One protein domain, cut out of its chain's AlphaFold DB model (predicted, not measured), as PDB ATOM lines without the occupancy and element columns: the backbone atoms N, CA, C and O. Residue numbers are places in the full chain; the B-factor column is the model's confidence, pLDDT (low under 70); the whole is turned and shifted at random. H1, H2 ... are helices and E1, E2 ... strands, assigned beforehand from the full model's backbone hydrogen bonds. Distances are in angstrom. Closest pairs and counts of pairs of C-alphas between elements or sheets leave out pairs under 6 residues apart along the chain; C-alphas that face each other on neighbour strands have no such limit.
ATOM      1  N   LEU A  22      15.174  29.968  31.100       37.56
ATOM      2  CA  LEU A  22      14.191  30.495  30.152       37.56
ATOM      3  C   LEU A  22      12.776  29.900  30.303       37.56
ATOM      4  O   LEU A  22      11.804  30.644  30.188       37.56
ATOM      5  N   THR A  23      12.623  28.604  30.604       46.31
ATOM      6  CA  THR A  23      11.296  28.013  30.864       46.31
ATOM      7  C   THR A  23      10.754  28.408  32.234       46.31
ATOM      8  O   THR A  23       9.543  28.586  32.365       46.31
ATOM      9  N   ALA A  24      11.617  28.630  33.230       39.06
ATOM     10  CA  ALA A  24      11.226  29.151  34.544       39.06
ATOM     11  C   ALA A  24      10.781  30.628  34.488       39.06
ATOM     12  O   ALA A  24       9.802  31.008  35.130       39.06
ATOM     13  N   TYR A  25      11.444  31.461  33.679       38.12
ATOM     14  CA  TYR A  25      11.021  32.847  33.439       38.12
ATOM     15  C   TYR A  25       9.705  32.922  32.657       38.12
ATOM     16  O   TYR A  25       8.834  33.713  33.016       38.12
ATOM     17  N   ALA A  26       9.523  32.078  31.635       47.72
ATOM     18  CA  ALA A  26       8.278  32.021  30.871       47.72
ATOM     19  C   ALA A  26       7.086  31.570  31.735       47.72
ATOM     20  O   ALA A  26       6.029  32.197  31.702       47.72
ATOM     21  N   THR A  27       7.269  30.542  32.568       53.22
ATOM     22  CA  THR A  27       6.216  30.050  33.476       53.22
ATOM     23  C   THR A  27       5.900  31.032  34.597       53.22
ATOM     24  O   THR A  27       4.727  31.237  34.893       53.22
ATOM     25  N   LYS A  28       6.902  31.704  35.177       53.53
ATOM     26  CA  LYS A  28       6.666  32.757  36.176       53.53
ATOM     27  C   LYS A  28       5.941  33.964  35.576       53.53
ATOM     28  O   LYS A  28       4.969  34.427  36.152       53.53
ATOM     29  N   SER A  29       6.354  34.422  34.392       59.22
ATOM     30  CA  SER A  29       5.673  35.515  33.686       59.22
ATOM     31  C   SER A  29       4.227  35.160  33.340       59.22
ATOM     32  O   SER A  29       3.357  36.019  33.427       59.22
ATOM     33  N   GLN A  30       3.963  33.912  32.949       55.12
ATOM     34  CA  GLN A  30       2.613  33.440  32.656       55.12
ATOM     35  C   GLN A  30       1.766  33.313  33.929       55.12
ATOM     36  O   GLN A  30       0.605  33.701  33.925       55.12
ATOM     37  N   HIS A  31       2.338  32.812  35.023       56.94
ATOM     38  CA  HIS A  31       1.654  32.704  36.309       56.94
ATOM     39  C   HIS A  31       1.317  34.082  36.895       56.94
ATOM     40  O   HIS A  31       0.175  34.327  37.269       56.94
ATOM     41  N   ASP A  32       2.281  35.005  36.917       59.22
ATOM     42  CA  ASP A  32       2.079  36.374  37.406       59.22
ATOM     43  C   ASP A  32       1.061  37.132  36.535       59.22
ATOM     44  O   ASP A  32       0.269  37.931  37.040       59.22
ATOM     45  N   PHE A  33       1.034  36.840  35.231       57.91
ATOM     46  CA  PHE A  33       0.013  37.334  34.311       57.91
ATOM     47  C   PHE A  33      -1.378  36.780  34.645       57.91
ATOM     48  O   PHE A  33      -2.303  37.566  34.836       57.91
ATOM     49  N   LEU A  34      -1.527  35.456  34.764       61.69
ATOM     50  CA  LEU A  34      -2.806  34.808  35.080       61.69
ATOM     51  C   LEU A  34      -3.351  35.245  36.449       61.69
ATOM     52  O   LEU A  34      -4.539  35.529  36.572       61.69
ATOM     53  N   ALA A  35      -2.482  35.401  37.447       61.25
ATOM     54  CA  ALA A  35      -2.863  35.931  38.754       61.25
ATOM     55  C   ALA A  35      -3.324  37.400  38.675       61.25
ATOM     56  O   ALA A  35      -4.274  37.799  39.346       61.25
ATOM     57  N   GLY A  36      -2.677  38.223  37.840       62.44
ATOM     58  CA  GLY A  36      -3.098  39.608  37.601       62.44
ATOM     59  C   GLY A  36      -4.446  39.713  36.878       62.44
ATOM     60  O   GLY A  36      -5.242  40.598  37.186       62.44
ATOM     61  N   VAL A  37      -4.696  38.794  35.949       63.34
ATOM     62  CA  VAL A  37      -5.937  38.615  35.180       63.34
ATOM     63  C   VAL A  37      -7.099  38.239  36.106       63.34
ATOM     64  O   VAL A  37      -8.100  38.953  36.147       63.34
ATOM     65  N   GLU A  38      -6.936  37.203  36.927       66.06
ATOM     66  CA  GLU A  38      -7.956  36.746  37.878       66.06
ATOM     67  C   GLU A  38      -8.269  37.809  38.945       66.06
ATOM     68  O   GLU A  38      -9.432  38.117  39.222       66.06
ATOM     69  N   ALA A  39      -7.234  38.457  39.490       66.56
ATOM     70  CA  ALA A  39      -7.402  39.553  40.441       66.56
ATOM     71  C   ALA A  39      -8.099  40.775  39.820       66.56
ATOM     72  O   ALA A  39      -8.754  41.536  40.527       66.56
ATOM     73  N   TYR A  40      -7.957  41.002  38.512       67.81
ATOM     74  CA  TYR A  40      -8.649  42.078  37.805       67.81
ATOM     75  C   TYR A  40     -10.127  41.743  37.557       67.81
ATOM     76  O   TYR A  40     -10.983  42.596  37.795       67.81
ATOM     77  N   ALA A  41     -10.434  40.505  37.159       67.38
ATOM     78  CA  ALA A  41     -11.799  40.033  36.917       67.38
ATOM     79  C   ALA A  41     -12.692  40.104  38.171       67.38
ATOM     80  O   ALA A  41     -13.871  40.451  38.099       67.38
ATOM     81  N   THR A  42     -12.110  39.827  39.340       68.62
ATOM     82  CA  THR A  42     -12.819  39.671  40.624       68.62
ATOM     83  C   THR A  42     -12.835  40.927  41.500       68.62
ATOM     84  O   THR A  42     -13.372  40.915  42.604       68.62
ATOM     85  N   ARG A  43     -12.243  42.036  41.043       68.19
ATOM     86  CA  ARG A  43     -11.886  43.165  41.920       68.19
ATOM     87  C   ARG A  43     -13.047  44.036  42.398       68.19
ATOM     88  O   ARG A  43     -12.860  44.773  43.360       68.19
ATOM     89  N   ALA A  44     -14.193  44.001  41.722       70.31
ATOM     90  CA  ALA A  44     -15.305  44.915  41.997       70.31
ATOM     91  C   ALA A  44     -16.568  44.259  42.561       70.31
ATOM     92  O   ALA A  44     -17.356  44.952  43.197       70.31
ATOM     93  N   ALA A  45     -16.737  42.947  42.402       68.25
ATOM     94  CA  ALA A  45     -17.741  42.176  43.123       68.25
ATOM     95  C   ALA A  45     -17.114  40.874  43.622       68.25
ATOM     96  O   ALA A  45     -16.422  40.179  42.874       68.25
ATOM     97  N   THR A  46     -17.365  40.543  44.889       66.56
ATOM     98  CA  THR A  46     -16.997  39.242  45.455       66.56
ATOM     99  C   THR A  46     -17.827  38.138  44.804       66.56
ATOM    100  O   THR A  46     -18.977  38.375  44.443       66.56
ATOM    101  N   HIS A  47     -17.271  36.928  44.695       59.62
ATOM    102  CA  HIS A  47     -17.906  35.794  44.006       59.62
ATOM    103  C   HIS A  47     -19.330  35.473  44.511       59.62
ATOM    104  O   HIS A  47     -20.169  35.035  43.731       59.62
ATOM    105  N   ASP A  48     -19.619  35.770  45.782       70.88
ATOM    106  CA  ASP A  48     -20.894  35.454  46.442       70.88
ATOM    107  C   ASP A  48     -21.946  36.583  46.377       70.88
ATOM    108  O   ASP A  48     -23.019  36.472  46.972       70.88
ATOM    109  N   GLN A  49     -21.660  37.690  45.682       83.25
ATOM    110  CA  GLN A  49     -22.602  38.800  45.505       83.25
ATOM    111  C   GLN A  49     -23.299  38.703  44.135       83.25
ATOM    112  O   GLN A  49     -22.618  38.400  43.151       83.25
ATOM    113  N   PRO A  50     -24.613  39.014  44.023       91.69
ATOM    114  CA  PRO A  50     -25.273  39.178  42.728       91.69
ATOM    115  C   PRO A  50     -24.500  40.163  41.853       91.69
ATOM    116  O   PRO A  50     -24.221  41.295  42.272       91.69
ATOM    117  N   HIS A  51     -24.125  39.733  40.655       93.31
ATOM    118  CA  HIS A  51     -23.243  40.491  39.784       93.31
ATOM    119  C   HIS A  51     -23.585  40.299  38.312       93.31
ATOM    120  O   HIS A  51     -23.990  39.238  37.844       93.31
ATOM    121  N   ALA A  52     -23.372  41.373  37.567       94.00
ATOM    122  CA  ALA A  52     -23.241  41.336  36.128       94.00
ATOM    123  C   ALA A  52     -21.766  41.205  35.748       94.00
ATOM    124  O   ALA A  52     -20.870  41.327  36.591       94.00
ATOM    125  N   THR A  53     -21.500  41.063  34.454       91.94
ATOM    126  CA  THR A  53     -20.150  41.234  33.931       91.94
ATOM    127  C   THR A  53     -20.066  42.357  32.917       91.94
ATOM    128  O   THR A  53     -20.990  42.589  32.140       91.94
ATOM    129  N   ILE A  54     -18.939  43.066  32.904       90.50
ATOM    130  CA  ILE A  54     -18.639  44.063  31.880       90.50
ATOM    131  C   ILE A  54     -17.264  43.821  31.271       90.50
ATOM    132  O   ILE A  54     -16.305  43.465  31.956       90.50
ATOM    133  N   ARG A  55     -17.151  44.049  29.965       86.12
ATOM    134  CA  ARG A  55     -15.874  44.076  29.242       86.12
ATOM    135  C   ARG A  55     -15.843  45.204  28.218       86.12
ATOM    136  O   ARG A  55     -16.861  45.823  27.915       86.12
ATOM    137  N   ILE A  56     -14.666  45.469  27.666       82.75
ATOM    138  CA  ILE A  56     -14.477  46.458  26.601       82.75
ATOM    139  C   ILE A  56     -14.209  45.722  25.288       82.75
ATOM    140  O   ILE A  56     -13.372  44.823  25.228       82.75
ATOM    141  N   TYR A  57     -14.934  46.096  24.232       79.50
ATOM    142  CA  TYR A  57     -14.646  45.670  22.864       79.50
ATOM    143  C   TYR A  57     -13.237  46.145  22.488       79.50
ATOM    144  O   TYR A  57     -12.894  47.280  22.829       79.50
ATOM    145  N   PRO A  58     -12.411  45.340  21.794       68.94
ATOM    146  CA  PRO A  58     -11.010  45.649  21.589       68.94
ATOM    147  C   PRO A  58     -10.940  46.976  20.842       68.94
ATOM    148  O   PRO A  58     -11.437  47.107  19.719       68.94
ATOM    149  N   TYR A  59     -10.364  47.972  21.501       65.50
ATOM    150  CA  TYR A  59     -10.219  49.304  20.957       65.50
ATOM    151  C   TYR A  59      -8.800  49.794  21.163       65.50
ATOM    152  O   TYR A  59      -8.205  49.651  22.230       65.50
ATOM    153  N   VAL A  60      -8.296  50.400  20.099       59.16
ATOM    154  CA  VAL A  60      -6.961  50.949  19.990       59.16
ATOM    155  C   VAL A  60      -7.106  52.438  19.717       59.16
ATOM    156  O   VAL A  60      -7.570  52.844  18.650       59.16
ATOM    157  N   THR A  61      -6.704  53.260  20.684       52.56
ATOM    158  CA  THR A  61      -6.541  54.701  20.481       52.56
ATOM    159  C   THR A  61      -5.260  54.931  19.684       52.56
ATOM    160  O   THR A  61      -4.183  54.965  20.271       52.56
ATOM    161  N   ALA A  62      -5.385  55.081  18.365       49.97
ATOM    162  CA  ALA A  62      -4.322  55.463  17.430       49.97
ATOM    163  C   ALA A  62      -3.101  54.514  17.323       49.97
ATOM    164  O   ALA A  62      -2.487  54.087  18.297       49.97
ATOM    165  N   PHE A  63      -2.681  54.251  16.086       46.31
ATOM    166  CA  PHE A  63      -1.310  53.835  15.789       46.31
ATOM    167  C   PHE A  63      -0.476  55.112  15.601       46.31
ATOM    168  O   PHE A  63      -0.750  55.873  14.677       46.31
ATOM    169  N   GLY A  64       0.518  55.384  16.452       36.28
ATOM    170  CA  GLY A  64       1.426  56.516  16.222       36.28
ATOM    171  C   GLY A  64       2.363  56.844  17.386       36.28
ATOM    172  O   GLY A  64       1.936  56.842  18.532       36.28
ATOM    173  N   HIS A  65       3.618  57.181  17.051       35.94
ATOM    174  CA  HIS A  65       4.773  57.525  17.912       35.94
ATOM    175  C   HIS A  65       5.717  56.379  18.334       35.94
ATOM    176  O   HIS A  65       6.157  56.315  19.478       35.94
ATOM    177  N   GLY A  66       6.092  55.494  17.404       41.25
ATOM    178  CA  GLY A  66       7.269  54.622  17.569       41.25
ATOM    179  C   GLY A  66       7.112  53.442  18.536       41.25
ATOM    180  O   GLY A  66       8.035  52.646  18.674       41.25
ATOM    181  N   GLN A  67       5.944  53.281  19.161       46.09
ATOM    182  CA  GLN A  67       5.544  52.046  19.831       46.09
ATOM    183  C   GLN A  67       4.585  51.278  18.916       46.09
ATOM    184  O   GLN A  67       3.544  51.796  18.519       46.09
ATOM    185  N   LEU A  68       4.931  50.029  18.591       44.53
ATOM    186  CA  LEU A  68       4.112  49.104  17.790       44.53
ATOM    187  C   LEU A  68       2.878  48.574  18.548       44.53
ATOM    188  O   LEU A  68       2.194  47.673  18.072       44.53
ATOM    189  N   SER A  69       2.601  49.099  19.742       51.16
ATOM    190  CA  SER A  69       1.599  48.565  20.658       51.16
ATOM    191  C   SER A  69       0.685  49.688  21.137       51.16
ATOM    192  O   SER A  69       1.044  50.429  22.055       51.16
ATOM    193  N   PRO A  70      -0.478  49.868  20.499       51.62
ATOM    194  CA  PRO A  70      -1.486  50.790  20.998       51.62
ATOM    195  C   PRO A  70      -1.954  50.389  22.401       51.62
ATOM    196  O   PRO A  70      -2.072  49.205  22.716       51.62
ATOM    197  N   ARG A  71      -2.235  51.381  23.253       59.56
ATOM    198  CA  ARG A  71      -2.687  51.128  24.626       59.56
ATOM    199  C   ARG A  71      -4.171  50.744  24.632       59.56
ATOM    200  O   ARG A  71      -4.969  51.487  24.061       59.56
ATOM    201  N   PRO A  72      -4.560  49.643  25.294       66.06
ATOM    202  CA  PRO A  72      -5.961  49.270  25.405       66.06
ATOM    203  C   PRO A  72      -6.708  50.201  26.369       66.06
ATOM    204  O   PRO A  72      -6.159  50.681  27.369       66.06
ATOM    205  N   MET A  73      -7.987  50.427  26.081       75.00
ATOM    206  CA  MET A  73      -8.930  50.975  27.054       75.00
ATOM    207  C   MET A  73      -9.288  49.888  28.074       75.00
ATOM    208  O   MET A  73      -9.520  48.744  27.697       75.00
ATOM    209  N   ASN A  74      -9.346  50.253  29.356       78.56
ATOM    210  CA  ASN A  74      -9.685  49.346  30.454       78.56
ATOM    211  C   ASN A  74     -10.739  49.973  31.372       78.56
ATOM    212  O   ASN A  74     -10.885  51.196  31.404       78.56
ATOM    213  N   ILE A  75     -11.449  49.149  32.144       83.50
ATOM    214  CA  ILE A  75     -12.254  49.655  33.259       83.50
ATOM    215  C   ILE A  75     -11.274  50.095  34.348       83.50
ATOM    216  O   ILE A  75     -10.339  49.371  34.679       83.50
ATOM    217  N   LYS A  76     -11.457  51.315  34.845       81.44
ATOM    218  CA  LYS A  76     -10.572  51.965  35.816       81.44
ATOM    219  C   LYS A  76     -11.189  52.060  37.195       81.44
ATOM    220  O   LYS A  76     -10.470  52.054  38.187       81.44
ATOM    221  N   GLN A  77     -12.508  52.179  37.257       84.75
ATOM    222  CA  GLN A  77     -13.208  52.381  38.513       84.75
ATOM    223  C   GLN A  77     -14.651  51.908  38.403       84.75
ATOM    224  O   GLN A  77     -15.291  52.106  37.367       84.75
ATOM    225  N   ILE A  78     -15.144  51.317  39.487       87.88
ATOM    226  CA  ILE A  78     -16.552  50.979  39.697       87.88
ATOM    227  C   ILE A  78     -16.949  51.564  41.049       87.88
ATOM    228  O   ILE A  78     -16.412  51.167  42.080       87.88
ATOM    229  N   ASN A  79     -17.847  52.547  41.036       89.06
ATOM    230  CA  ASN A  79     -18.154  53.413  42.176       89.06
ATOM    231  C   ASN A  79     -16.882  53.987  42.805       89.06
ATOM    232  O   ASN A  79     -16.227  54.812  42.184       89.06
ATOM    233  N   GLU A  80     -16.522  53.556  44.012       84.56
ATOM    234  CA  GLU A  80     -15.329  53.991  44.747       84.56
ATOM    235  C   GLU A  80     -14.156  53.007  44.595       84.56
ATOM    236  O   GLU A  80     -13.025  53.312  44.972       84.56
ATOM    237  N   VAL A  81     -14.397  51.829  44.013       82.69
ATOM    238  CA  VAL A  81     -13.388  50.782  43.848       82.69
ATOM    239  C   VAL A  81     -12.520  51.097  42.636       82.69
ATOM    240  O   VAL A  81     -12.966  51.008  41.490       82.69
ATOM    241  N   ILE A  82     -11.257  51.441  42.888       80.12
ATOM    242  CA  ILE A  82     -10.259  51.666  41.841       80.12
ATOM    243  C   ILE A  82      -9.763  50.316  41.327       80.12
ATOM    244  O   ILE A  82      -9.079  49.556  42.014       80.12
ATOM    245  N   ILE A  83     -10.073  50.047  40.067       75.19
ATOM    246  CA  ILE A  83      -9.596  48.897  39.319       75.19
ATOM    247  C   ILE A  83      -8.415  49.389  38.493       75.19
ATOM    248  O   ILE A  83      -8.556  49.713  37.322       75.19
ATOM    249  N   ASP A  84      -7.239  49.523  39.106       65.62
ATOM    250  CA  ASP A  84      -6.033  49.836  38.337       65.62
ATOM    251  C   ASP A  84      -5.449  48.523  37.804       65.62
ATOM    252  O   ASP A  84      -4.837  47.769  38.581       65.62
ATOM    253  N   PRO A  85      -5.649  48.172  36.516       58.50
ATOM    254  CA  PRO A  85      -4.816  47.152  35.928       58.50
ATOM    255  C   PRO A  85      -3.410  47.737  35.962       58.50
ATOM    256  O   PRO A  85      -3.116  48.678  35.221       58.50
ATOM    257  N   LYS A  86      -2.534  47.186  36.815       54.59
ATOM    258  CA  LYS A  86      -1.093  47.397  36.645       54.59
ATOM    259  C   LYS A  86      -0.797  47.206  35.151       54.59
ATOM    260  O   LYS A  86      -1.462  46.402  34.492       54.59
ATOM    261  N   ASP A  87       0.177  47.931  34.611       47.50
ATOM    262  CA  ASP A  87       0.576  47.907  33.190       47.50
ATOM    263  C   ASP A  87       0.935  46.497  32.634       47.50
ATOM    264  O   ASP A  87       1.405  46.368  31.507       47.50
ATOM    265  N   THR A  88       0.685  45.414  33.374       45.38
ATOM    266  CA  THR A  88       0.742  44.000  32.983       45.38
ATOM    267  C   THR A  88      -0.036  43.643  31.714       45.38
ATOM    268  O   THR A  88       0.298  42.646  31.087       45.38
ATOM    269  N   PHE A  89      -1.005  44.454  31.270       50.56
ATOM    270  CA  PHE A  89      -1.712  44.237  29.994       50.56
ATOM    271  C   PHE A  89      -1.057  44.933  28.786       50.56
ATOM    272  O   PHE A  89      -1.627  44.949  27.699       50.56
ATOM    273  N   SER A  90       0.131  45.529  28.956       44.19
ATOM    274  CA  SER A  90       0.883  46.186  27.871       44.19
ATOM    275  C   SER A  90       1.640  45.221  26.952       44.19
ATOM    276  O   SER A  90       2.278  45.667  25.996       44.19
ATOM    277  N   GLN A  91       1.585  43.908  27.208       43.75
ATOM    278  CA  GLN A  91       2.219  42.938  26.325       43.75
ATOM    279  C   GLN A  91       1.418  42.767  25.035       43.75
ATOM    280  O   GLN A  91       0.201  42.602  25.038       43.75
ATOM    281  N   VAL A  92       2.155  42.865  23.934       43.19
ATOM    282  CA  VAL A  92       1.714  42.795  22.544       43.19
ATOM    283  C   VAL A  92       0.719  41.653  22.342       43.19
ATOM    284  O   VAL A  92       1.098  40.486  22.393       43.19
ATOM    285  N   TYR A  93      -0.533  41.981  22.037       49.62
ATOM    286  CA  TYR A  93      -1.466  41.020  21.469       49.62
ATOM    287  C   TYR A  93      -2.104  41.591  20.208       49.62
ATOM    288  O   TYR A  93      -2.407  42.781  20.105       49.62
ATOM    289  N   GLU A  94      -2.309  40.691  19.244       47.91
ATOM    290  CA  GLU A  94      -3.340  40.785  18.212       47.91
ATOM    291  C   GLU A  94      -4.631  41.358  18.824       47.91
ATOM    292  O   GLU A  94      -4.880  41.140  20.006       47.91
ATOM    293  N   LEU A  95      -5.459  42.065  18.048       48.12
ATOM    294  CA  LEU A  95      -6.749  42.649  18.467       48.12
ATOM    295  C   LEU A  95      -7.789  41.580  18.905       48.12
ATOM    296  O   LEU A  95      -8.864  41.462  18.312       48.12
ATOM    297  N   LYS A  96      -7.463  40.768  19.909       49.16
ATOM    298  CA  LYS A  96      -8.314  39.808  20.608       49.16
ATOM    299  C   LYS A  96      -9.040  40.546  21.730       49.16
ATOM    300  O   LYS A  96      -8.541  41.553  22.238       49.16
ATOM    301  N   MET A  97     -10.231  40.072  22.096       56.59
ATOM    302  CA  MET A  97     -10.951  40.602  23.259       56.59
ATOM    303  C   MET A  97     -10.040  40.568  24.488       56.59
ATOM    304  O   MET A  97      -9.357  39.554  24.669       56.59
ATOM    305  N   PRO A  98     -10.022  41.609  25.348       58.03
ATOM    306  CA  PRO A  98      -9.516  41.410  26.696       58.03
ATOM    307  C   PRO A  98     -10.314  40.243  27.285       58.03
ATOM    308  O   PRO A  98     -11.546  40.278  27.318       58.03
ATOM    309  N   PHE A  99      -9.598  39.166  27.613       54.69
ATOM    310  CA  PHE A  99     -10.186  37.875  27.975       54.69
ATOM    311  C   PHE A  99     -11.135  38.013  29.170       54.69
ATOM    312  O   PHE A  99     -12.177  37.355  29.219       54.69
ATOM    313  N   GLU A 100     -10.814  38.936  30.077       70.94
ATOM    314  CA  GLU A 100     -11.491  39.036  31.354       70.94
ATOM    315  C   GLU A 100     -12.689  39.967  31.339       70.94
ATOM    316  O   GLU A 100     -12.613  41.173  31.084       70.94
ATOM    317  N   LYS A 101     -13.814  39.348  31.677       81.44
ATOM    318  CA  LYS A 101     -14.974  40.012  32.246       81.44
ATOM    319  C   LYS A 101     -14.595  40.562  33.611       81.44
ATOM    320  O   LYS A 101     -13.920  39.892  34.380       81.44
ATOM    321  N   ILE A 102     -15.068  41.759  33.918       85.06
ATOM    322  CA  ILE A 102     -15.016  42.289  35.274       85.06
ATOM    323  C   ILE A 102     -16.380  42.090  35.895       85.06
ATOM    324  O   ILE A 102     -17.386  42.479  35.296       85.06
ATOM    325  N   ASN A 103     -16.400  41.521  37.092       89.25
ATOM    326  CA  ASN A 103     -17.620  41.386  37.864       89.25
ATOM    327  C   ASN A 103     -18.029  42.754  38.409       89.25
ATOM    328  O   ASN A 103     -17.243  43.442  39.060       89.25
ATOM    329  N   VAL A 104     -19.267  43.138  38.130       91.25
ATOM    330  CA  VAL A 104     -19.863  44.407  38.541       91.25
ATOM    331  C   VAL A 104     -21.037  44.091  39.458       91.25
ATOM    332  O   VAL A 104     -21.903  43.322  39.040       91.25
ATOM    333  N   PRO A 105     -21.117  44.664  40.672       91.94
ATOM    334  CA  PRO A 105     -22.272  44.456  41.536       91.94
ATOM    335  C   PRO A 105     -23.584  44.773  40.810       91.94
ATOM    336  O   PRO A 105     -23.681  45.790  40.118       91.94
ATOM    337  N   ALA A 106     -24.596  43.919  40.960       93.94
ATOM    338  CA  ALA A 106     -25.920  44.203  40.419       93.94
ATOM    339  C   ALA A 106     -26.520  45.469  41.068       93.94
ATOM    340  O   ALA A 106     -26.196  45.825  42.204       93.94
ATOM    341  N   GLY A 107     -27.404  46.156  40.345       94.38
ATOM    342  CA  GLY A 107     -27.974  47.447  40.738       94.38
ATOM    343  C   GLY A 107     -27.310  48.635  40.039       94.38
ATOM    344  O   GLY A 107     -26.593  48.482  39.050       94.38
ATOM    345  N   GLU A 108     -27.559  49.841  40.543       96.25
ATOM    346  CA  GLU A 108     -27.003  51.070  39.975       96.25
ATOM    347  C   GLU A 108     -25.507  51.201  40.279       96.25
ATOM    348  O   GLU A 108     -25.102  51.248  41.439       96.25
ATOM    349  N   GLN A 109     -24.687  51.281  39.230       94.50
ATOM    350  CA  GLN A 109     -23.237  51.429  39.350       94.50
ATOM    351  C   GLN A 109     -22.732  52.545  38.443       94.50
ATOM    352  O   GLN A 109     -23.191  52.708  37.308       94.50
ATOM    353  N   THR A 110     -21.736  53.284  38.926       93.44
ATOM    354  CA  THR A 110     -20.990  54.270  38.143       93.44
ATOM    355  C   THR A 110     -19.671  53.670  37.685       93.44
ATOM    356  O   THR A 110     -18.847  53.262  38.498       93.44
ATOM    357  N   ILE A 111     -19.448  53.654  36.376       91.69
ATOM    358  CA  ILE A 111     -18.266  53.076  35.746       91.69
ATOM    359  C   ILE A 111     -17.407  54.193  35.166       91.69
ATOM    360  O   ILE A 111     -17.912  55.084  34.478       91.69
ATOM    361  N   ILE A 112     -16.098  54.111  35.397       88.44
ATOM    362  CA  ILE A 112     -15.097  54.871  34.647       88.44
ATOM    363  C   ILE A 112     -14.282  53.879  33.832       88.44
ATOM    364  O   ILE A 112     -13.645  52.977  34.381       88.44
ATOM    365  N   ALA A 113     -14.292  54.053  32.517       85.88
ATOM    366  CA  ALA A 113     -13.518  53.253  31.581       85.88
ATOM    367  C   ALA A 113     -12.651  54.181  30.735       85.88
ATOM    368  O   ALA A 113     -13.124  55.208  30.263       85.88
ATOM    369  N   GLY A 114     -11.384  53.850  30.529       78.56
ATOM    370  CA  GLY A 114     -10.458  54.766  29.874       78.56
ATOM    371  C   GLY A 114      -9.094  54.163  29.597       78.56
ATOM    372  O   GLY A 114      -8.760  53.061  30.043       78.56
ATOM    373  N   THR A 115      -8.288  54.898  28.839       70.75
ATOM    374  CA  THR A 115      -6.863  54.579  28.706       70.75
ATOM    375  C   THR A 115      -6.095  55.130  29.913       70.75
ATOM    376  O   THR A 115      -6.642  55.854  30.739       70.75
ATOM    377  N   HIS A 116      -4.810  54.794  30.057       58.91
ATOM    378  CA  HIS A 116      -3.984  55.387  31.120       58.91
ATOM    379  C   HIS A 116      -3.807  56.915  30.936       58.91
ATOM    380  O   HIS A 116      -3.510  57.615  31.900       58.91
ATOM    381  N   ARG A 117      -3.947  57.445  29.714       57.88
ATOM    382  CA  ARG A 117      -3.755  58.873  29.426       57.88
ATOM    383  C   ARG A 117      -5.100  59.512  29.113       57.88
ATOM    384  O   ARG A 117      -5.602  59.305  28.016       57.88
ATOM    385  N   ASP A 118      -5.629  60.246  30.087       60.53
ATOM    386  CA  ASP A 118      -6.642  61.320  30.059       60.53
ATOM    387  C   ASP A 118      -8.012  61.052  29.395       60.53
ATOM    388  O   ASP A 118      -9.005  61.657  29.788       60.53
ATOM    389  N   GLN A 119      -8.117  60.113  28.453       72.69
ATOM    390  CA  GLN A 119      -9.345  59.726  27.768       72.69
ATOM    391  C   GLN A 119     -10.114  58.701  28.583       72.69
ATOM    392  O   GLN A 119      -9.685  57.547  28.728       72.69
ATOM    393  N   HIS A 120     -11.284  59.110  29.048       81.19
ATOM    394  CA  HIS A 120     -12.175  58.261  29.813       81.19
ATOM    395  C   HIS A 120     -13.629  58.546  29.447       81.19
ATOM    396  O   HIS A 120     -14.005  59.665  29.119       81.19
ATOM    397  N   ILE A 121     -14.459  57.516  29.511       86.69
ATOM    398  CA  ILE A 121     -15.906  57.653  29.589       86.69
ATOM    399  C   ILE A 121     -16.319  57.404  31.034       86.69
ATOM    400  O   ILE A 121     -15.780  56.517  31.704       86.69
ATOM    401  N   LYS A 122     -17.297  58.177  31.494       90.50
ATOM    402  CA  LYS A 122     -17.983  57.964  32.762       90.50
ATOM    403  C   LYS A 122     -19.464  57.782  32.479       90.50
ATOM    404  O   LYS A 122     -20.048  58.571  31.740       90.50
ATOM    405  N   PHE A 123     -20.063  56.753  33.056       92.50
ATOM    406  CA  PHE A 123     -21.495  56.508  32.925       92.50
ATOM    407  C   PHE A 123     -22.047  55.808  34.158       92.50
ATOM    408  O   PHE A 123     -21.313  55.134  34.879       92.50
ATOM    409  N   THR A 124     -23.350  55.959  34.367       94.75
ATOM    410  CA  THR A 124     -24.105  55.274  35.414       94.75
ATOM    411  C   THR A 124     -25.206  54.466  34.747       94.75
ATOM    412  O   THR A 124     -25.878  54.968  33.846       94.75
ATOM    413  N   MET A 125     -25.364  53.207  35.147       95.12
ATOM    414  CA  MET A 125     -26.455  52.355  34.675       95.12
ATOM    415  C   MET A 125     -26.811  51.288  35.710       95.12
ATOM    416  O   MET A 125     -26.022  50.991  36.607       95.12
ATOM    417  N   ASN A 126     -27.995  50.696  35.556       95.81
ATOM    418  CA  ASN A 126     -28.444  49.577  36.373       95.81
ATOM    419  C   ASN A 126     -27.997  48.241  35.757       95.81
ATOM    420  O   ASN A 126     -28.465  47.869  34.680       95.81
ATOM    421  N   PHE A 127     -27.112  47.529  36.448       94.88
ATOM    422  CA  PHE A 127     -26.623  46.206  36.068       94.88
ATOM    423  C   PHE A 127     -27.559  45.114  36.586       94.88
ATOM    424  O   PHE A 127     -27.930  45.106  37.761       94.88
ATOM    425  N   VAL A 128     -27.941  44.180  35.716       95.62
ATOM    426  CA  VAL A 128     -28.810  43.050  36.070       95.62
ATOM    427  C   VAL A 128     -27.960  41.813  36.355       95.62
ATOM    428  O   VAL A 128     -27.032  41.511  35.608       95.62
ATOM    429  N   ASP A 129     -28.283  41.098  37.433       95.19
ATOM    430  CA  ASP A 129     -27.585  39.873  37.834       95.19
ATOM    431  C   ASP A 129     -27.531  38.836  36.697       95.19
ATOM    432  O   ASP A 129     -28.513  38.624  35.980       95.19
ATOM    433  N   GLY A 130     -26.357  38.231  36.502       92.81
ATOM    434  CA  GLY A 130     -26.100  37.231  35.463       92.81
ATOM    435  C   GLY A 130     -26.058  37.761  34.024       92.81
ATOM    436  O   GLY A 130     -25.924  36.965  33.093       92.81
ATOM    437  N   LYS A 131     -26.177  39.079  33.803       94.94
ATOM    438  CA  LYS A 131     -26.087  39.680  32.464       94.94
ATOM    439  C   LYS A 131     -24.664  40.065  32.087       94.94
ATOM    440  O   LYS A 131     -23.851  40.468  32.917       94.94
ATOM    441  N   ASP A 132     -24.408  39.988  30.789       93.44
ATOM    442  CA  ASP A 132     -23.136  40.316  30.172       93.44
ATOM    443  C   ASP A 132     -23.243  41.630  29.392       93.44
ATOM    444  O   ASP A 132     -24.109  41.800  28.531       93.44
ATOM    445  N   TYR A 133     -22.325  42.552  29.675       94.25
ATOM    446  CA  TYR A 133     -22.282  43.875  29.067       94.25
ATOM    447  C   TYR A 133     -20.956  44.132  28.361       94.25
ATOM    448  O   TYR A 133     -19.879  43.718  28.800       94.25
ATOM    449  N   ILE A 134     -21.020  44.871  27.258       91.94
ATOM    450  CA  ILE A 134     -19.838  45.262  26.500       91.94
ATOM    451  C   ILE A 134     -19.859  46.739  26.139       91.94
ATOM    452  O   ILE A 134     -20.818  47.251  25.565       91.94
ATOM    453  N   ILE A 135     -18.762  47.422  26.455       90.25
ATOM    454  CA  ILE A 135     -18.499  48.792  26.023       90.25
ATOM    455  C   ILE A 135     -17.883  48.730  24.629       90.25
ATOM    456  O   ILE A 135     -16.806  48.161  24.452       90.25
ATOM    457  N   LYS A 136     -18.536  49.324  23.632       87.25
ATOM    458  CA  LYS A 136     -18.091  49.291  22.237       87.25
ATOM    459  C   LYS A 136     -18.036  50.702  21.635       87.25
ATOM    460  O   LYS A 136     -18.968  51.483  21.831       87.25
ATOM    461  N   PRO A 137     -16.989  51.032  20.854       81.88
ATOM    462  CA  PRO A 137     -16.959  52.271  20.086       81.88
ATOM    463  C   PRO A 137     -17.937  52.189  18.896       81.88
ATOM    464  O   PRO A 137     -17.999  51.185  18.174       81.88
ATOM    465  N   GLU A 138     -18.714  53.249  18.678       79.56
ATOM    466  CA  GLU A 138     -19.634  53.390  17.540       79.56
ATOM    467  C   GLU A 138     -19.017  54.188  16.391       79.56
ATOM    468  O   GLU A 138     -19.157  53.809  15.228       79.56
ATOM    469  N   LYS A 139     -18.335  55.294  16.704       69.88
ATOM    470  CA  LYS A 139     -17.675  56.165  15.723       69.88
ATOM    471  C   LYS A 139     -16.377  56.706  16.299       69.88
ATOM    472  O   LYS A 139     -16.331  57.097  17.463       69.88
ATOM    473  N   ILE A 140     -15.346  56.763  15.464       63.03
ATOM    474  CA  ILE A 140     -14.060  57.381  15.789       63.03
ATOM    475  C   ILE A 140     -14.005  58.698  15.021       63.03
ATOM    476  O   ILE A 140     -13.930  58.688  13.794       63.03
ATOM    477  N   ALA A 141     -14.093  59.824  15.725       58.44
ATOM    478  CA  ALA A 141     -13.902  61.147  15.141       58.44
ATOM    479  C   ALA A 141     -12.590  61.757  15.645       58.44
ATOM    480  O   ALA A 141     -12.079  61.371  16.696       58.44
ATOM    481  N   ALA A 142     -12.067  62.755  14.928       54.31
ATOM    482  CA  ALA A 142     -10.871  63.492  15.345       54.31
ATOM    483  C   ALA A 142     -11.028  64.161  16.730       54.31
ATOM    484  O   ALA A 142     -10.045  64.337  17.439       54.31
ATOM    485  N   ALA A 143     -12.265  64.492  17.124       54.06
ATOM    486  CA  ALA A 143     -12.595  65.071  18.427       54.06
ATOM    487  C   ALA A 143     -12.729  64.028  19.561       54.06
ATOM    488  O   ALA A 143     -12.799  64.394  20.732       54.06
ATOM    489  N   GLY A 144     -12.765  62.731  19.242       63.22
ATOM    490  CA  GLY A 144     -12.937  61.652  20.214       63.22
ATOM    491  C   GLY A 144     -13.783  60.497  19.683       63.22
ATOM    492  O   GLY A 144     -14.482  60.611  18.672       63.22
ATOM    493  N   ALA A 145     -13.708  59.361  20.373       70.88
ATOM    494  CA  ALA A 145     -14.571  58.220  20.100       70.88
ATOM    495  C   ALA A 145     -15.915  58.363  20.832       70.88
ATOM    496  O   ALA A 145     -15.963  58.765  21.996       70.88
ATOM    497  N   ALA A 146     -16.995  58.022  20.130       82.56
ATOM    498  CA  ALA A 146     -18.324  57.835  20.696       82.56
ATOM    499  C   ALA A 146     -18.503  56.362  21.076       82.56
ATOM    500  O   ALA A 146     -18.171  55.474  20.284       82.56
ATOM    501  N   TRP A 147     -19.047  56.109  22.260       87.31
ATOM    502  CA  TRP A 147     -19.136  54.787  22.872       87.31
ATOM    503  C   TRP A 147     -20.564  54.461  23.282       87.31
ATOM    504  O   TRP A 147     -21.348  55.356  23.591       87.31
ATOM    505  N   ARG A 148     -20.893  53.173  23.334       92.31
ATOM    506  CA  ARG A 148     -22.122  52.677  23.959       92.31
ATOM    507  C   ARG A 148     -21.874  51.387  24.707       92.31
ATOM    508  O   ARG A 148     -20.936  50.652  24.396       92.31
ATOM    509  N   VAL A 149     -22.753  51.118  25.661       94.81
ATOM    510  CA  VAL A 149     -22.850  49.823  26.326       94.81
ATOM    511  C   VAL A 149     -23.985  49.029  25.695       94.81
ATOM    512  O   VAL A 149     -25.057  49.574  25.425       94.81
ATOM    513  N   TYR A 150     -23.741  47.745  25.473       95.38
ATOM    514  CA  TYR A 150     -24.721  46.787  24.973       95.38
ATOM    515  C   TYR A 150     -24.812  45.622  25.947       95.38
ATOM    516  O   TYR A 150     -23.780  45.196  26.471       95.38
ATOM    517  N   GLU A 151     -26.012  45.079  26.135       95.31
ATOM    518  CA  GLU A 151     -26.120  43.666  26.510       95.31
ATOM    519  C   GLU A 151     -25.585  42.825  25.352       95.31
ATOM    520  O   GLU A 151     -25.794  43.165  24.183       95.31
ATOM    521  N   TYR A 152     -24.875  41.745  25.657       93.12
ATOM    522  CA  TYR A 152     -24.392  40.840  24.627       93.12
ATOM    523  C   TYR A 152     -24.476  39.384  25.070       93.12
ATOM    524  O   TYR A 152     -24.481  39.077  26.257       93.12
ATOM    525  N   GLU A 153     -24.504  38.493  24.089       92.31
ATOM    526  CA  GLU A 153     -24.385  37.054  24.293       92.31
ATOM    527  C   GLU A 153     -23.115  36.539  23.615       92.31
ATOM    528  O   GLU A 153     -22.678  37.061  22.583       92.31
ATOM    529  N   GLN A 154     -22.507  35.509  24.205       88.62
ATOM    530  CA  GLN A 154     -21.381  34.807  23.602       88.62
ATOM    531  C   GLN A 154     -21.895  33.639  22.753       88.62
ATOM    532  O   GLN A 154     -22.501  32.703  23.270       88.62
ATOM    533  N   ASP A 155     -21.585  33.646  21.460       89.88
ATOM    534  CA  ASP A 155     -21.791  32.501  20.580       89.88
ATOM    535  C   ASP A 155     -20.769  31.403  20.912       89.88
ATOM    536  O   ASP A 155     -19.557  31.565  20.724       89.88
ATOM    537  N   ALA A 156     -21.278  30.272  21.400       88.50
ATOM    538  CA  ALA A 156     -20.486  29.131  21.852       88.50
ATOM    539  C   ALA A 156     -19.692  28.432  20.733       88.50
ATOM    540  O   ALA A 156     -18.819  27.615  21.024       88.50
ATOM    541  N   ARG A 157     -19.964  28.735  19.455       90.69
ATOM    542  CA  ARG A 157     -19.177  28.217  18.319       90.69
ATOM    543  C   ARG A 157     -17.786  28.840  18.239       90.69
ATOM    544  O   ARG A 157     -16.901  28.269  17.607       90.69
ATOM    545  N   PHE A 158     -17.599  30.007  18.849       86.06
ATOM    546  CA  PHE A 158     -16.332  30.722  18.879       86.06
ATOM    547  C   PHE A 158     -15.692  30.624  20.264       86.06
ATOM    548  O   PHE A 158     -16.373  30.483  21.279       86.06
ATOM    549  N   ALA A 159     -14.364  30.744  20.322       80.69
ATOM    550  CA  ALA A 159     -13.665  30.851  21.598       80.69
ATOM    551  C   ALA A 159     -14.181  32.065  22.399       80.69
ATOM    552  O   ALA A 159     -14.512  33.098  21.821       80.69
ATOM    553  N   ALA A 160     -14.205  31.972  23.732       75.81
ATOM    554  CA  ALA A 160     -14.784  32.997  24.619       75.81
ATOM    555  C   ALA A 160     -14.147  34.403  24.501       75.81
ATOM    556  O   ALA A 160     -14.701  35.400  24.972       75.81
ATOM    557  N   ASN A 161     -12.966  34.476  23.889       71.88
ATOM    558  CA  ASN A 161     -12.183  35.682  23.634       71.88
ATOM    559  C   ASN A 161     -12.167  36.104  22.151       71.88
ATOM    560  O   ASN A 161     -11.495  37.076  21.789       71.88
ATOM    561  N   ALA A 162     -12.852  35.366  21.278       76.50
ATOM    562  CA  ALA A 162     -12.996  35.713  19.875       76.50
ATOM    563  C   ALA A 162     -14.046  36.819  19.738       76.50
ATOM    564  O   ALA A 162     -15.185  36.671  20.183       76.50
ATOM    565  N   LYS A 163     -13.671  37.931  19.099       77.00
ATOM    566  CA  LYS A 163     -14.585  39.060  18.856       77.00
ATOM    567  C   LYS A 163     -15.766  38.653  17.967       77.00
ATOM    568  O   LYS A 163     -16.843  39.223  18.080       77.00
ATOM    569  N   GLU A 164     -15.556  37.662  17.102       81.81
ATOM    570  CA  GLU A 164     -16.547  37.088  16.192       81.81
ATOM    571  C   GLU A 164     -17.674  36.373  16.945       81.81
ATOM    572  O   GLU A 164     -18.770  36.238  16.413       81.81
ATOM    573  N   GLY A 165     -17.420  35.957  18.189       85.75
ATOM    574  CA  GLY A 165     -18.412  35.323  19.048       85.75
ATOM    575  C   GLY A 165     -19.297  36.294  19.827       85.75
ATOM    576  O   GLY A 165     -20.068  35.840  20.660       85.75
ATOM    577  N   ILE A 166     -19.191  37.608  19.614       87.88
ATOM    578  CA  ILE A 166     -19.991  38.604  20.338       87.88
ATOM    579  C   ILE A 166     -21.269  38.916  19.556       87.88
ATOM    580  O   ILE A 166     -21.226  39.564  18.508       87.88
ATOM    581  N   LEU A 167     -22.416  38.518  20.102       90.94
ATOM    582  CA  LEU A 167     -23.737  38.862  19.582       90.94
ATOM    583  C   LEU A 167     -24.286  40.055  20.368       90.94
ATOM    584  O   LEU A 167     -24.665  39.924  21.528       90.94
ATOM    585  N   LEU A 168     -24.292  41.238  19.751       91.62
ATOM    586  CA  LEU A 168     -24.774  42.460  20.397       91.62
ATOM    587  C   LEU A 168     -26.304  42.502  20.418       91.62
ATOM    588  O   LEU A 168     -26.946  42.378  19.374       91.62
ATOM    589  N   GLY A 169     -26.867  42.745  21.599       90.56
ATOM    590  CA  GLY A 169     -28.262  43.121  21.777       90.56
ATOM    591  C   GLY A 169     -28.499  44.612  21.511       90.56
ATOM    592  O   GLY A 169     -27.761  45.276  20.778       90.56
ATOM    593  N   GLN A 170     -29.546  45.157  22.130       88.31
ATOM    594  CA  GLN A 170     -29.828  46.592  22.070       88.31
ATOM    595  C   GLN A 170     -28.858  47.388  22.961       88.31
ATOM    596  O   GLN A 170     -28.405  46.884  23.992       88.31
ATOM    597  N   PRO A 171     -28.533  48.638  22.585       92.75
ATOM    598  CA  PRO A 171     -27.764  49.516  23.451       92.75
ATOM    599  C   PRO A 171     -28.558  49.829  24.723       92.75
ATOM    600  O   PRO A 171     -29.734  50.182  24.656       92.75
ATOM    601  N   VAL A 172     -27.890  49.746  25.872       94.06
ATOM    602  CA  VAL A 172     -28.475  50.007  27.199       94.06
ATOM    603  C   VAL A 172     -28.080  51.369  27.771       94.06
ATOM    604  O   VAL A 172     -28.551  51.766  28.832       94.06
ATOM    605  N   THR A 173     -27.243  52.118  27.051       92.00
ATOM    606  CA  THR A 173     -26.900  53.506  27.368       92.00
ATOM    607  C   THR A 173     -27.178  54.424  26.184       92.00
ATOM    608  O   THR A 173     -27.141  54.014  25.019       92.00
ATOM    609  N   ALA A 174     -27.362  55.713  26.479       90.00
ATOM    610  CA  ALA A 174     -27.159  56.764  25.488       90.00
ATOM    611  C   ALA A 174     -25.703  56.756  24.971       90.00
ATOM    612  O   ALA A 174     -24.837  56.048  25.495       90.00
ATOM    613  N   VAL A 175     -25.434  57.553  23.933       88.31
ATOM    614  CA  VAL A 175     -24.069  57.750  23.428       88.31
ATOM    615  C   VAL A 175     -23.211  58.388  24.520       88.31
ATOM    616  O   VAL A 175     -23.541  59.452  25.038       88.31
ATOM    617  N   LEU A 176     -22.096  57.738  24.829       87.25
ATOM    618  CA  LEU A 176     -21.090  58.185  25.779       87.25
ATOM    619  C   LEU A 176     -19.937  58.828  25.007       87.25
ATOM    620  O   LEU A 176     -19.426  58.258  24.040       87.25
ATOM    621  N   VAL A 177     -19.516  60.013  25.432       81.94
ATOM    622  CA  VAL A 177     -18.410  60.749  24.809       81.94
ATOM    623  C   VAL A 177     -17.238  60.751  25.773       81.94
ATOM    624  O   VAL A 177     -17.425  60.957  26.971       81.94
ATOM    625  N   ALA A 178     -16.041  60.475  25.257       75.38
ATOM    626  CA  ALA A 178     -14.837  60.533  26.069       75.38
ATOM    627  C   ALA A 178     -14.572  61.974  26.527       75.38
ATOM    628  O   ALA A 178     -14.528  62.890  25.706       75.38
TER     629      ALA A 178
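This is residues 22 to 178 of the 184 residues of an uncharacterized protein of Moraxella porci DSM 25326 (UniProt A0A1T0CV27). Two strongly twisted sheets, E3 E1 E6 E7 E8 and the smaller E2 E4 E5, make a sandwich, partly face to face with their strands crossed at 34 degrees. The long helix H1 is an arm whose last residues, 37 to 41, graze the larger sheet, while residues 22 to 28 stick out free. The printed part has 157 residues, with two named helices and eight named strands in the order H1 E1 E2 H2 E3 E4 E5 E6 E7 E8. The larger sheet is mixed, the smaller antiparallel, and the class is mixed, helices and strands. The whole is compact, with a radius of gyration of the C-alphas of 15.7 A and spans of 48 by 43 by 36 A.

Begin with the larger sheet: E3 is residues 102 to 105, E1 51 to 56, E6 132 to 141 at 27.3 A, E7 144 to 154 at 28.3 A and E8 166 to 171. Find C-alpha 171, where E8 ends, at (-27.764, 49.516, 23.451). E7 bends by 70 degrees at residue 151. The smaller sheet holds E2, residues 74 to 78, E4, 107 to 114 at 21.9 A, and E5, 120 to 127 at 19.8 A, which bends by 58 degrees at residue 124. Find C-alpha 22 at (14.191, 30.495, 30.152); from there H1 runs 28.5 A to residue 41. H2 is residues 87 to 90.

In the larger sheet E3 and E1 are antiparallel, with N 54 and O 102 2.9 A apart. E1 and E6 are parallel; look at N 133 and O 53, 2.8 A apart. E6, E7 and E8 form a meander, each strand the antiparallel neighbour of the one before, with N 136 and O 148 at 2.8 A and N 169 and O 151 at 2.8 A. In the smaller sheet E4 is antiparallel to both E2, with N 76 and O 112 at 2.8 A, and E5, its hairpin partner, with N 111 and O 123 at 2.8 A. Between the sheets, the closest C-alphas of E1 and E5, those of Ala 52 and Phe 127, are 5.9 A apart. The closest C-alphas of H1 and E3 are those of Ala 41 and Ile 102, 4.3 A apart. H2 is on neither sheet; it is close to H1 but not clearly touching, the closest C-alphas being those of Phe 33 and Thr 88, 6.8 A apart. In H1 every O i to N i+4 pair is within hydrogen-bond range; H2 is too short for one.

The C-alphas farthest apart, those of Leu 22 and Ala 174, are 49.2 A apart. The printed part has no cut. The links E1 to E2, H2 to E3 and E7 to E8 are long. Mean pLDDT of the printed part is 73.7; 65 residues are under 70, among them 22 to 43, 58 to 72 and 84 to 99.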